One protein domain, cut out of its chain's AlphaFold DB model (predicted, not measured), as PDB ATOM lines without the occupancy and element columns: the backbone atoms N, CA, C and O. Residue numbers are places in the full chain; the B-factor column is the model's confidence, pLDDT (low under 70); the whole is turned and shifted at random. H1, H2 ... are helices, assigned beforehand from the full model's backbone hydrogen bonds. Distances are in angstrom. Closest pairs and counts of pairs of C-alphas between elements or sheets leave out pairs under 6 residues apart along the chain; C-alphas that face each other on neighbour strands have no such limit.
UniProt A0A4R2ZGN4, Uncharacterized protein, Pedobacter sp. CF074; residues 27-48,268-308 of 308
ATOM      1  N   ASP A  27     172.514 128.001 112.060       87.62
ATOM      2  CA  ASP A  27     171.545 128.955 112.610       87.62
ATOM      3  C   ASP A  27     172.175 130.164 113.323       87.62
ATOM      4  O   ASP A  27     171.446 130.981 113.887       87.62
ATOM      5  N   LYS A  28     173.505 130.321 113.318       90.19
ATOM      6  CA  LYS A  28     174.203 131.361 114.097       90.19
ATOM      7  C   LYS A  28     173.698 132.777 113.801       90.19
ATOM      8  O   LYS A  28     173.349 133.517 114.723       90.19
ATOM      9  N   ASP A  29     173.589 133.142 112.527       91.06
ATOM     10  CA  ASP A  29     173.135 134.481 112.131       91.06
ATOM     11  C   ASP A  29     171.644 134.695 112.423       91.06
ATOM     12  O   ASP A  29     171.235 135.769 112.874       91.06
ATOM     13  N   SER A  30     170.828 133.656 112.222       91.31
ATOM     14  CA  SER A  30     169.397 133.673 112.551       91.31
ATOM     15  C   SER A  30     169.181 133.874 114.054       91.31
ATOM     16  O   SER A  30     168.397 134.739 114.462       91.31
ATOM     17  N   PHE A  31     169.941 133.147 114.878       94.25
ATOM     18  CA  PHE A  31     169.955 133.288 116.328       94.25
ATOM     19  C   PHE A  31     170.294 134.717 116.742       94.25
ATOM     20  O   PHE A  31     169.518 135.347 117.456       94.25
ATOM     21  N   LEU A  32     171.416 135.260 116.258       94.25
ATOM     22  CA  LEU A  32     171.871 136.606 116.612       94.25
ATOM     23  C   LEU A  32     170.878 137.687 116.179       94.25
ATOM     24  O   LEU A  32     170.617 138.633 116.929       94.25
ATOM     25  N   LYS A  33     170.276 137.533 114.996       93.50
ATOM     26  CA  LYS A  33     169.228 138.429 114.504       93.50
ATOM     27  C   LYS A  33     167.990 138.388 115.403       93.50
ATOM     28  O   LYS A  33     167.507 139.446 115.807       93.50
ATOM     29  N   ARG A  34     167.493 137.196 115.752       92.81
ATOM     30  CA  ARG A  34     166.358 137.039 116.680       92.81
ATOM     31  C   ARG A  34     166.702 137.602 118.051       92.81
ATOM     32  O   ARG A  34     165.976 138.451 118.547       92.81
ATOM     33  N   TYR A  35     167.836 137.221 118.623       95.50
ATOM     34  CA  TYR A  35     168.295 137.736 119.905       95.50
ATOM     35  C   TYR A  35     168.338 139.267 119.917       95.50
ATOM     36  O   TYR A  35     167.803 139.887 120.831       95.50
ATOM     37  N   LYS A  36     168.868 139.912 118.869       93.94
ATOM     38  CA  LYS A  36     168.854 141.377 118.752       93.94
ATOM     39  C   LYS A  36     167.436 141.957 118.771       93.94
ATOM     40  O   LYS A  36     167.235 142.958 119.454       93.94
ATOM     41  N   ASN A  37     166.497 141.348 118.051       91.00
ATOM     42  CA  ASN A  37     165.111 141.816 117.960       91.00
ATOM     43  C   ASN A  37     164.342 141.638 119.271       91.00
ATOM     44  O   ASN A  37     163.549 142.493 119.626       91.00
ATOM     45  N   PHE A  38     164.595 140.551 119.996       90.25
ATOM     46  CA  PHE A  38     163.934 140.251 121.266       90.25
ATOM     47  C   PHE A  38     164.616 140.930 122.467       90.25
ATOM     48  O   PHE A  38     164.171 140.768 123.593       90.25
ATOM     49  N   THR A  39     165.699 141.686 122.259       92.69
ATOM     50  CA  THR A  39     166.446 142.384 123.326       92.69
ATOM     51  C   THR A  39     166.502 143.891 123.117       92.69
ATOM     52  O   THR A  39     167.442 144.560 123.559       92.69
ATOM     53  N   ASP A  40     165.512 144.449 122.422       90.44
ATOM     54  CA  ASP A  40     165.336 145.893 122.378       90.44
ATOM     55  C   ASP A  40     164.986 146.452 123.774       90.44
ATOM     56  O   ASP A  40     164.620 145.731 124.710       90.44
ATOM     57  N   LYS A  41     165.127 147.771 123.925       86.44
ATOM     58  CA  LYS A  41     164.968 148.458 125.211       86.44
ATOM     59  C   LYS A  41     163.563 148.297 125.802       86.44
ATOM     60  O   LYS A  41     163.436 148.203 127.024       86.44
ATOM     61  N   ASP A  42     162.529 148.281 124.969       88.06
ATOM     62  CA  ASP A  42     161.147 148.167 125.430       88.06
ATOM     63  C   ASP A  42     160.843 146.737 125.869       88.06
ATOM     64  O   ASP A  42     160.282 146.536 126.954       88.06
ATOM     65  N   THR A  43     161.307 145.749 125.101       87.44
ATOM     66  CA  THR A  43     161.208 144.335 125.470       87.44
ATOM     67  C   THR A  43     161.911 144.054 126.798       87.44
ATOM     68  O   THR A  43     161.302 143.486 127.706       87.44
ATOM     69  N   LEU A  44     163.148 144.528 126.983       89.19
ATOM     70  CA  LEU A  44     163.889 144.333 128.237       89.19
ATOM     71  C   LEU A  44     163.269 145.060 129.439       89.19
ATOM     72  O   LEU A  44     163.490 144.672 130.585       89.19
ATOM     73  N   LYS A  45     162.472 146.106 129.207       86.12
ATOM     74  CA  LYS A  45     161.793 146.832 130.285       86.12
ATOM     75  C   LYS A  45     160.481 146.169 130.702       86.12
ATOM     76  O   LYS A  45     160.156 146.181 131.888       86.12
ATOM     77  N   LYS A  46     159.710 145.647 129.745       86.88
ATOM     78  CA  LYS A  46     158.302 145.267 129.962       86.88
ATOM     79  C   LYS A  46     158.012 143.781 129.769       86.88
ATOM     80  O   LYS A  46     157.086 143.263 130.387       86.88
ATOM     81  N   HIS A  47     158.792 143.095 128.941       87.44
ATOM     82  CA  HIS A  47     158.462 141.763 128.440       87.44
ATOM     83  C   HIS A  47     159.667 140.817 128.448       87.44
ATOM     84  O   HIS A  47     159.782 139.972 127.577       87.44
ATOM     85  N   THR A  48     160.562 140.902 129.436       87.44
ATOM     86  CA  THR A  48     161.819 140.119 129.453       87.44
ATOM     87  C   THR A  48     161.627 138.614 129.257       87.44
ATOM     88  O   THR A  48     162.479 137.965 128.667       87.44
ATOM     89  N   ASP A 268     174.084 122.764 130.825       97.25
ATOM     90  CA  ASP A 268     173.384 124.048 130.672       97.25
ATOM     91  C   ASP A 268     174.310 125.251 130.938       97.25
ATOM     92  O   ASP A 268     174.251 126.263 130.242       97.25
ATOM     93  N   ALA A 269     175.189 125.145 131.943       97.50
ATOM     94  CA  ALA A 269     176.129 126.196 132.342       97.50
ATOM     95  C   ALA A 269     177.199 126.521 131.283       97.50
ATOM     96  O   ALA A 269     177.745 127.621 131.302       97.50
ATOM     97  N   LEU A 270     177.482 125.588 130.370       97.69
ATOM     98  CA  LEU A 270     178.482 125.742 129.310       97.69
ATOM     99  C   LEU A 270     177.857 126.052 127.940       97.69
ATOM    100  O   LEU A 270     178.589 126.293 126.982       97.69
ATOM    101  N   ASP A 271     176.524 126.070 127.829       97.56
ATOM    102  CA  ASP A 271     175.834 126.417 126.585       97.56
ATOM    103  C   ASP A 271     175.750 127.934 126.401       97.56
ATOM    104  O   ASP A 271     174.981 128.629 127.071       97.56
ATOM    105  N   VAL A 272     176.521 128.453 125.451       97.00
ATOM    106  CA  VAL A 272     176.674 129.893 125.216       97.00
ATOM    107  C   VAL A 272     175.350 130.544 124.808       97.00
ATOM    108  O   VAL A 272     175.021 131.625 125.302       97.00
ATOM    109  N   LYS A 273     174.554 129.899 123.939       96.44
ATOM    110  CA  LYS A 273     173.264 130.452 123.483       96.44
ATOM    111  C   LYS A 273     172.257 130.486 124.629       96.44
ATOM    112  O   LYS A 273     171.560 131.489 124.800       96.44
ATOM    113  N   TYR A 274     172.208 129.422 125.429       97.38
ATOM    114  CA  TYR A 274     171.337 129.374 126.600       97.38
ATOM    115  C   TYR A 274     171.735 130.413 127.644       97.38
ATOM    116  O   TYR A 274     170.887 131.192 128.074       97.38
ATOM    117  N   GLN A 275     173.018 130.474 128.013       98.12
ATOM    118  CA  GLN A 275     173.509 131.418 129.015       98.12
ATOM    119  C   GLN A 275     173.302 132.871 128.580       98.12
ATOM    120  O   GLN A 275     172.890 133.690 129.400       98.12
ATOM    121  N   LEU A 276     173.483 133.187 127.294       97.56
ATOM    122  CA  LEU A 276     173.185 134.509 126.737       97.56
ATOM    123  C   LEU A 276     171.726 134.919 126.966       97.56
ATOM    124  O   LEU A 276     171.452 136.023 127.449       97.56
ATOM    125  N   VAL A 277     170.787 134.030 126.637       96.88
ATOM    126  CA  VAL A 277     169.351 134.274 126.819       96.88
ATOM    127  C   VAL A 277     169.005 134.349 128.304       96.88
ATOM    128  O   VAL A 277     168.414 135.337 128.739       96.88
ATOM    129  N   LYS A 278     169.420 133.355 129.095       96.88
ATOM    130  CA  LYS A 278     169.134 133.261 130.530       96.88
ATOM    131  C   LYS A 278     169.615 134.501 131.283       96.88
ATOM    132  O   LYS A 278     168.824 135.142 131.968       96.88
ATOM    133  N   LYS A 279     170.882 134.892 131.112       96.50
ATOM    134  CA  LYS A 279     171.451 136.082 131.765       96.50
ATOM    135  C   LYS A 279     170.716 137.348 131.364       96.50
ATOM    136  O   LYS A 279     170.424 138.179 132.216       96.50
ATOM    137  N   THR A 280     170.356 137.471 130.092       96.75
ATOM    138  CA  THR A 280     169.600 138.629 129.613       96.75
ATOM    139  C   THR A 280     168.234 138.750 130.270       96.75
ATOM    140  O   THR A 280     167.825 139.856 130.636       96.75
ATOM    141  N   VAL A 281     167.544 137.626 130.467       95.00
ATOM    142  CA  VAL A 281     166.268 137.598 131.189       95.00
ATOM    143  C   VAL A 281     166.464 137.929 132.667       95.00
ATOM    144  O   VAL A 281     165.762 138.798 133.188       95.00
ATOM    145  N   ASP A 282     167.432 137.286 133.319       94.69
ATOM    146  CA  ASP A 282     167.673 137.405 134.760       94.69
ATOM    147  C   ASP A 282     168.124 138.819 135.152       94.69
ATOM    148  O   ASP A 282     167.639 139.386 136.132       94.69
ATOM    149  N   THR A 283     169.019 139.428 134.369       94.69
ATOM    150  CA  THR A 283     169.569 140.760 134.667       94.69
ATOM    151  C   THR A 283     168.800 141.893 133.999       94.69
ATOM    152  O   THR A 283     169.120 143.058 134.230       94.69
ATOM    153  N   LYS A 284     167.835 141.584 133.119       93.75
ATOM    154  CA  LYS A 284     167.104 142.562 132.287       93.75
ATOM    155  C   LYS A 284     168.031 143.506 131.501       93.75
ATOM    156  O   LYS A 284     167.676 144.644 131.197       93.75
ATOM    157  N   LYS A 285     169.239 143.033 131.186       93.81
ATOM    158  CA  LYS A 285     170.295 143.757 130.462       93.81
ATOM    159  C   LYS A 285     170.665 142.913 129.259       93.81
ATOM    160  O   LYS A 285     170.793 141.707 129.392       93.81
ATOM    161  N   LYS A 286     170.876 143.537 128.104       95.56
ATOM    162  CA  LYS A 286     171.425 142.841 126.943       95.56
ATOM    163  C   LYS A 286     172.875 142.429 127.201       95.56
ATOM    164  O   LYS A 286     173.693 143.292 127.517       95.56
ATOM    165  N   TRP A 287     173.164 141.148 127.014       96.75
ATOM    166  CA  TRP A 287     174.517 140.588 127.029       96.75
ATOM    167  C   TRP A 287     175.045 140.358 125.610       96.75
ATOM    168  O   TRP A 287     174.259 140.255 124.658       96.75
ATOM    169  N   THR A 288     176.362 140.262 125.455       96.88
ATOM    170  CA  THR A 288     177.028 139.790 124.232       96.88
ATOM    171  C   THR A 288     177.534 138.358 124.394       96.88
ATOM    172  O   THR A 288     177.680 137.859 125.508       96.88
ATOM    173  N   ILE A 289     177.813 137.684 123.272       96.56
ATOM    174  CA  ILE A 289     178.448 136.359 123.300       96.56
ATOM    175  C   ILE A 289     179.803 136.433 124.013       96.56
ATOM    176  O   ILE A 289     180.070 135.591 124.860       96.56
ATOM    177  N   ASP A 290     180.615 137.453 123.734       97.25
ATOM    178  CA  ASP A 290     181.952 137.587 124.324       97.25
ATOM    179  C   ASP A 290     181.897 137.788 125.843       97.25
ATOM    180  O   ASP A 290     182.696 137.196 126.567       97.25
ATOM    181  N   GLU A 291     180.931 138.571 126.344       97.81
ATOM    182  CA  GLU A 291     180.703 138.728 127.788       97.81
ATOM    183  C   GLU A 291     180.342 137.379 128.432       97.81
ATOM    184  O   GLU A 291     180.896 137.022 129.470       97.81
ATOM    185  N   VAL A 292     179.452 136.607 127.799       97.88
ATOM    186  CA  VAL A 292     179.028 135.285 128.290       97.88
ATOM    187  C   VAL A 292     180.180 134.286 128.266       97.88
ATOM    188  O   VAL A 292     180.410 133.605 129.260       97.88
ATOM    189  N   VAL A 293     180.925 134.211 127.163       97.88
ATOM    190  CA  VAL A 293     182.092 133.331 127.015       97.88
ATOM    191  C   VAL A 293     183.149 133.659 128.065       97.88
ATOM    192  O   VAL A 293     183.643 132.751 128.732       97.88
ATOM    193  N   SER A 294     183.459 134.945 128.252       97.44
ATOM    194  CA  SER A 294     184.430 135.397 129.255       97.44
ATOM    195  C   SER A 294     183.995 135.014 130.669       97.44
ATOM    196  O   SER A 294     184.811 134.586 131.482       97.44
ATOM    197  N   GLU A 295     182.701 135.130 130.971       97.19
ATOM    198  CA  GLU A 295     182.180 134.754 132.282       97.19
ATOM    199  C   GLU A 295     182.212 133.237 132.510       97.19
ATOM    200  O   GLU A 295     182.643 132.799 133.576       97.19
ATOM    201  N   ILE A 296     181.813 132.432 131.519       97.38
ATOM    202  CA  ILE A 296     181.879 130.966 131.620       97.38
ATOM    203  C   ILE A 296     183.332 130.530 131.844       97.38
ATOM    204  O   ILE A 296     183.602 129.754 132.755       97.38
ATOM    205  N   LYS A 297     184.286 131.074 131.084       97.31
ATOM    206  CA  LYS A 297     185.712 130.758 131.249       97.31
ATOM    207  C   LYS A 297     186.274 131.192 132.601       97.31
ATOM    208  O   LYS A 297     187.023 130.447 133.221       97.31
ATOM    209  N   SER A 298     185.853 132.347 133.112       97.06
ATOM    210  CA  SER A 298     186.218 132.793 134.462       97.06
ATOM    211  C   SER A 298     185.712 131.835 135.553       97.06
ATOM    212  O   SER A 298     186.397 131.605 136.547       97.06
ATOM    213  N   GLN A 299     184.534 131.229 135.360       96.44
ATOM    214  CA  GLN A 299     183.926 130.312 136.332       96.44
ATOM    215  C   GLN A 299     184.426 128.865 136.221       96.44
ATOM    216  O   GLN A 299     184.569 128.193 137.240       96.44
ATOM    217  N   PHE A 300     184.665 128.378 135.003       96.19
ATOM    218  CA  PHE A 300     184.935 126.962 134.721       96.19
ATOM    219  C   PHE A 300     186.350 126.694 134.182       96.19
ATOM    220  O   PHE A 300     186.699 125.535 133.961       96.19
ATOM    221  N   GLY A 301     187.169 127.734 134.013       95.75
ATOM    222  CA  GLY A 301     188.524 127.675 133.464       95.75
ATOM    223  C   GLY A 301     188.596 128.091 131.990       95.75
ATOM    224  O   GLY A 301     187.636 127.957 131.235       95.75
ATOM    225  N   GLU A 302     189.765 128.578 131.565       94.06
ATOM    226  CA  GLU A 302     190.007 129.028 130.181       94.06
ATOM    227  C   GLU A 302     189.822 127.922 129.132       94.06
ATOM    228  O   GLU A 302     189.418 128.214 128.000       94.06
ATOM    229  N   ASP A 303     190.058 126.673 129.543       93.00
ATOM    230  CA  ASP A 303     189.930 125.448 128.746       93.00
ATOM    231  C   ASP A 303     188.528 124.810 128.839       93.00
ATOM    232  O   ASP A 303     188.345 123.649 128.470       93.00
ATOM    233  N   ALA A 304     187.530 125.530 129.365       92.19
ATOM    234  CA  ALA A 304     186.160 125.030 129.440       92.19
ATOM    235  C   ALA A 304     185.619 124.665 128.043       92.19
ATOM    236  O   ALA A 304     185.649 125.481 127.119       92.19
ATOM    237  N   ASP A 305     185.076 123.450 127.914       93.06
ATOM    238  CA  ASP A 305     184.442 122.953 126.687       93.06
ATOM    239  C   ASP A 305     183.071 123.618 126.491       93.06
ATOM    240  O   ASP A 305     182.054 123.194 127.050       93.06
ATOM    241  N   LEU A 306     183.066 124.736 125.765       94.38
ATOM    242  CA  LEU A 306     181.870 125.528 125.508       94.38
ATOM    243  C   LEU A 306     180.987 124.854 124.462       94.38
ATOM    244  O   LEU A 306     181.454 124.457 123.397       94.38
ATOM    245  N   PHE A 307     179.681 124.836 124.716       92.75
ATOM    246  CA  PHE A 307     178.702 124.378 123.739       92.75
ATOM    247  C   PHE A 307     178.093 125.575 123.004       92.75
ATOM    248  O   PHE A 307     177.421 126.414 123.610       92.75
ATOM    249  N   SER A 308     178.338 125.678 121.696       80.44
ATOM    250  CA  SER A 308     177.858 126.784 120.852       80.44
ATOM    251  C   SER A 308     176.556 126.476 120.131       80.44
ATOM    252  O   SER A 308     176.341 125.381 119.579       80.44
TER     253      SER A 308
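What this domain is: This is residues 27 to 48 and 268 to 308 of the 308 residues of an uncharacterized protein of Pedobacter sp. CF074 (UniProt A0A4R2ZGN4). Two helices, H3 and H4, meet near their first residues at almost a right angle and make an L, while H1 runs alongside H3 with little contact and the short H2 sits near the later part of H3. H1, H2 and H4 each come near H3, though H4 alone touches it, and after H4 the tail of residues 301 to 308 folds back so that the C-alpha of Ser 308, the last printed residue, is 10.6 A from that of Asp 27, the first. The printed part has 63 residues with four named helices, in the order H1, H2, H3, H4, and no named strand; the class is all helix. The whole is compact, with a radius of gyration of the C-alphas of 12.1 A, and spans 37 by 25 by 17 A.

Where its parts are: H1 is residues 28 to 38, 15.4 A long, beginning at C-alpha 28 (174.203, 131.361, 114.097). H2 is residues 41 to 46. After the cut, H3 is residues 272 to 283, 16.1 A long. H4 is residues 289 to 300, 16.2 A long, ending at C-alpha 300 (184.935, 126.962, 134.721).

How they stand to each other: H1 and H2 meet only through their link. H1 is close to H3 but not clearly touching, the closest C-alphas, of Tyr 35 and Val 277, being 7.8 A apart; they run the same way at a shallow tilt of 10 degrees. H2 and H3 are close but not clearly touching, with the C-alphas of Leu 44 and Val 281 closest at 7.7 A. Residues 272 to 276 of H3 touch residues 289 to 293 of H4, about perpendicular at 86 degrees; the closest C-alphas, of Leu 276 and Val 292, are 6.1 A apart. H1 and H2 are apart from H4. In H1, H2, H3 and H4 every O i to N i+4 pair is within hydrogen-bond range.

The domain as a whole: The two C-alphas farthest apart, of Lys 46 and Asp 303, are 37.3 A apart. Residues 49 to 267 are not printed; C-alphas 48 and 268 are 19.8 A apart across the cut. The links H1 to H2 and H3 to H4 are tight. The mean pLDDT of the printed part is 93.9, and no printed residue is under 70.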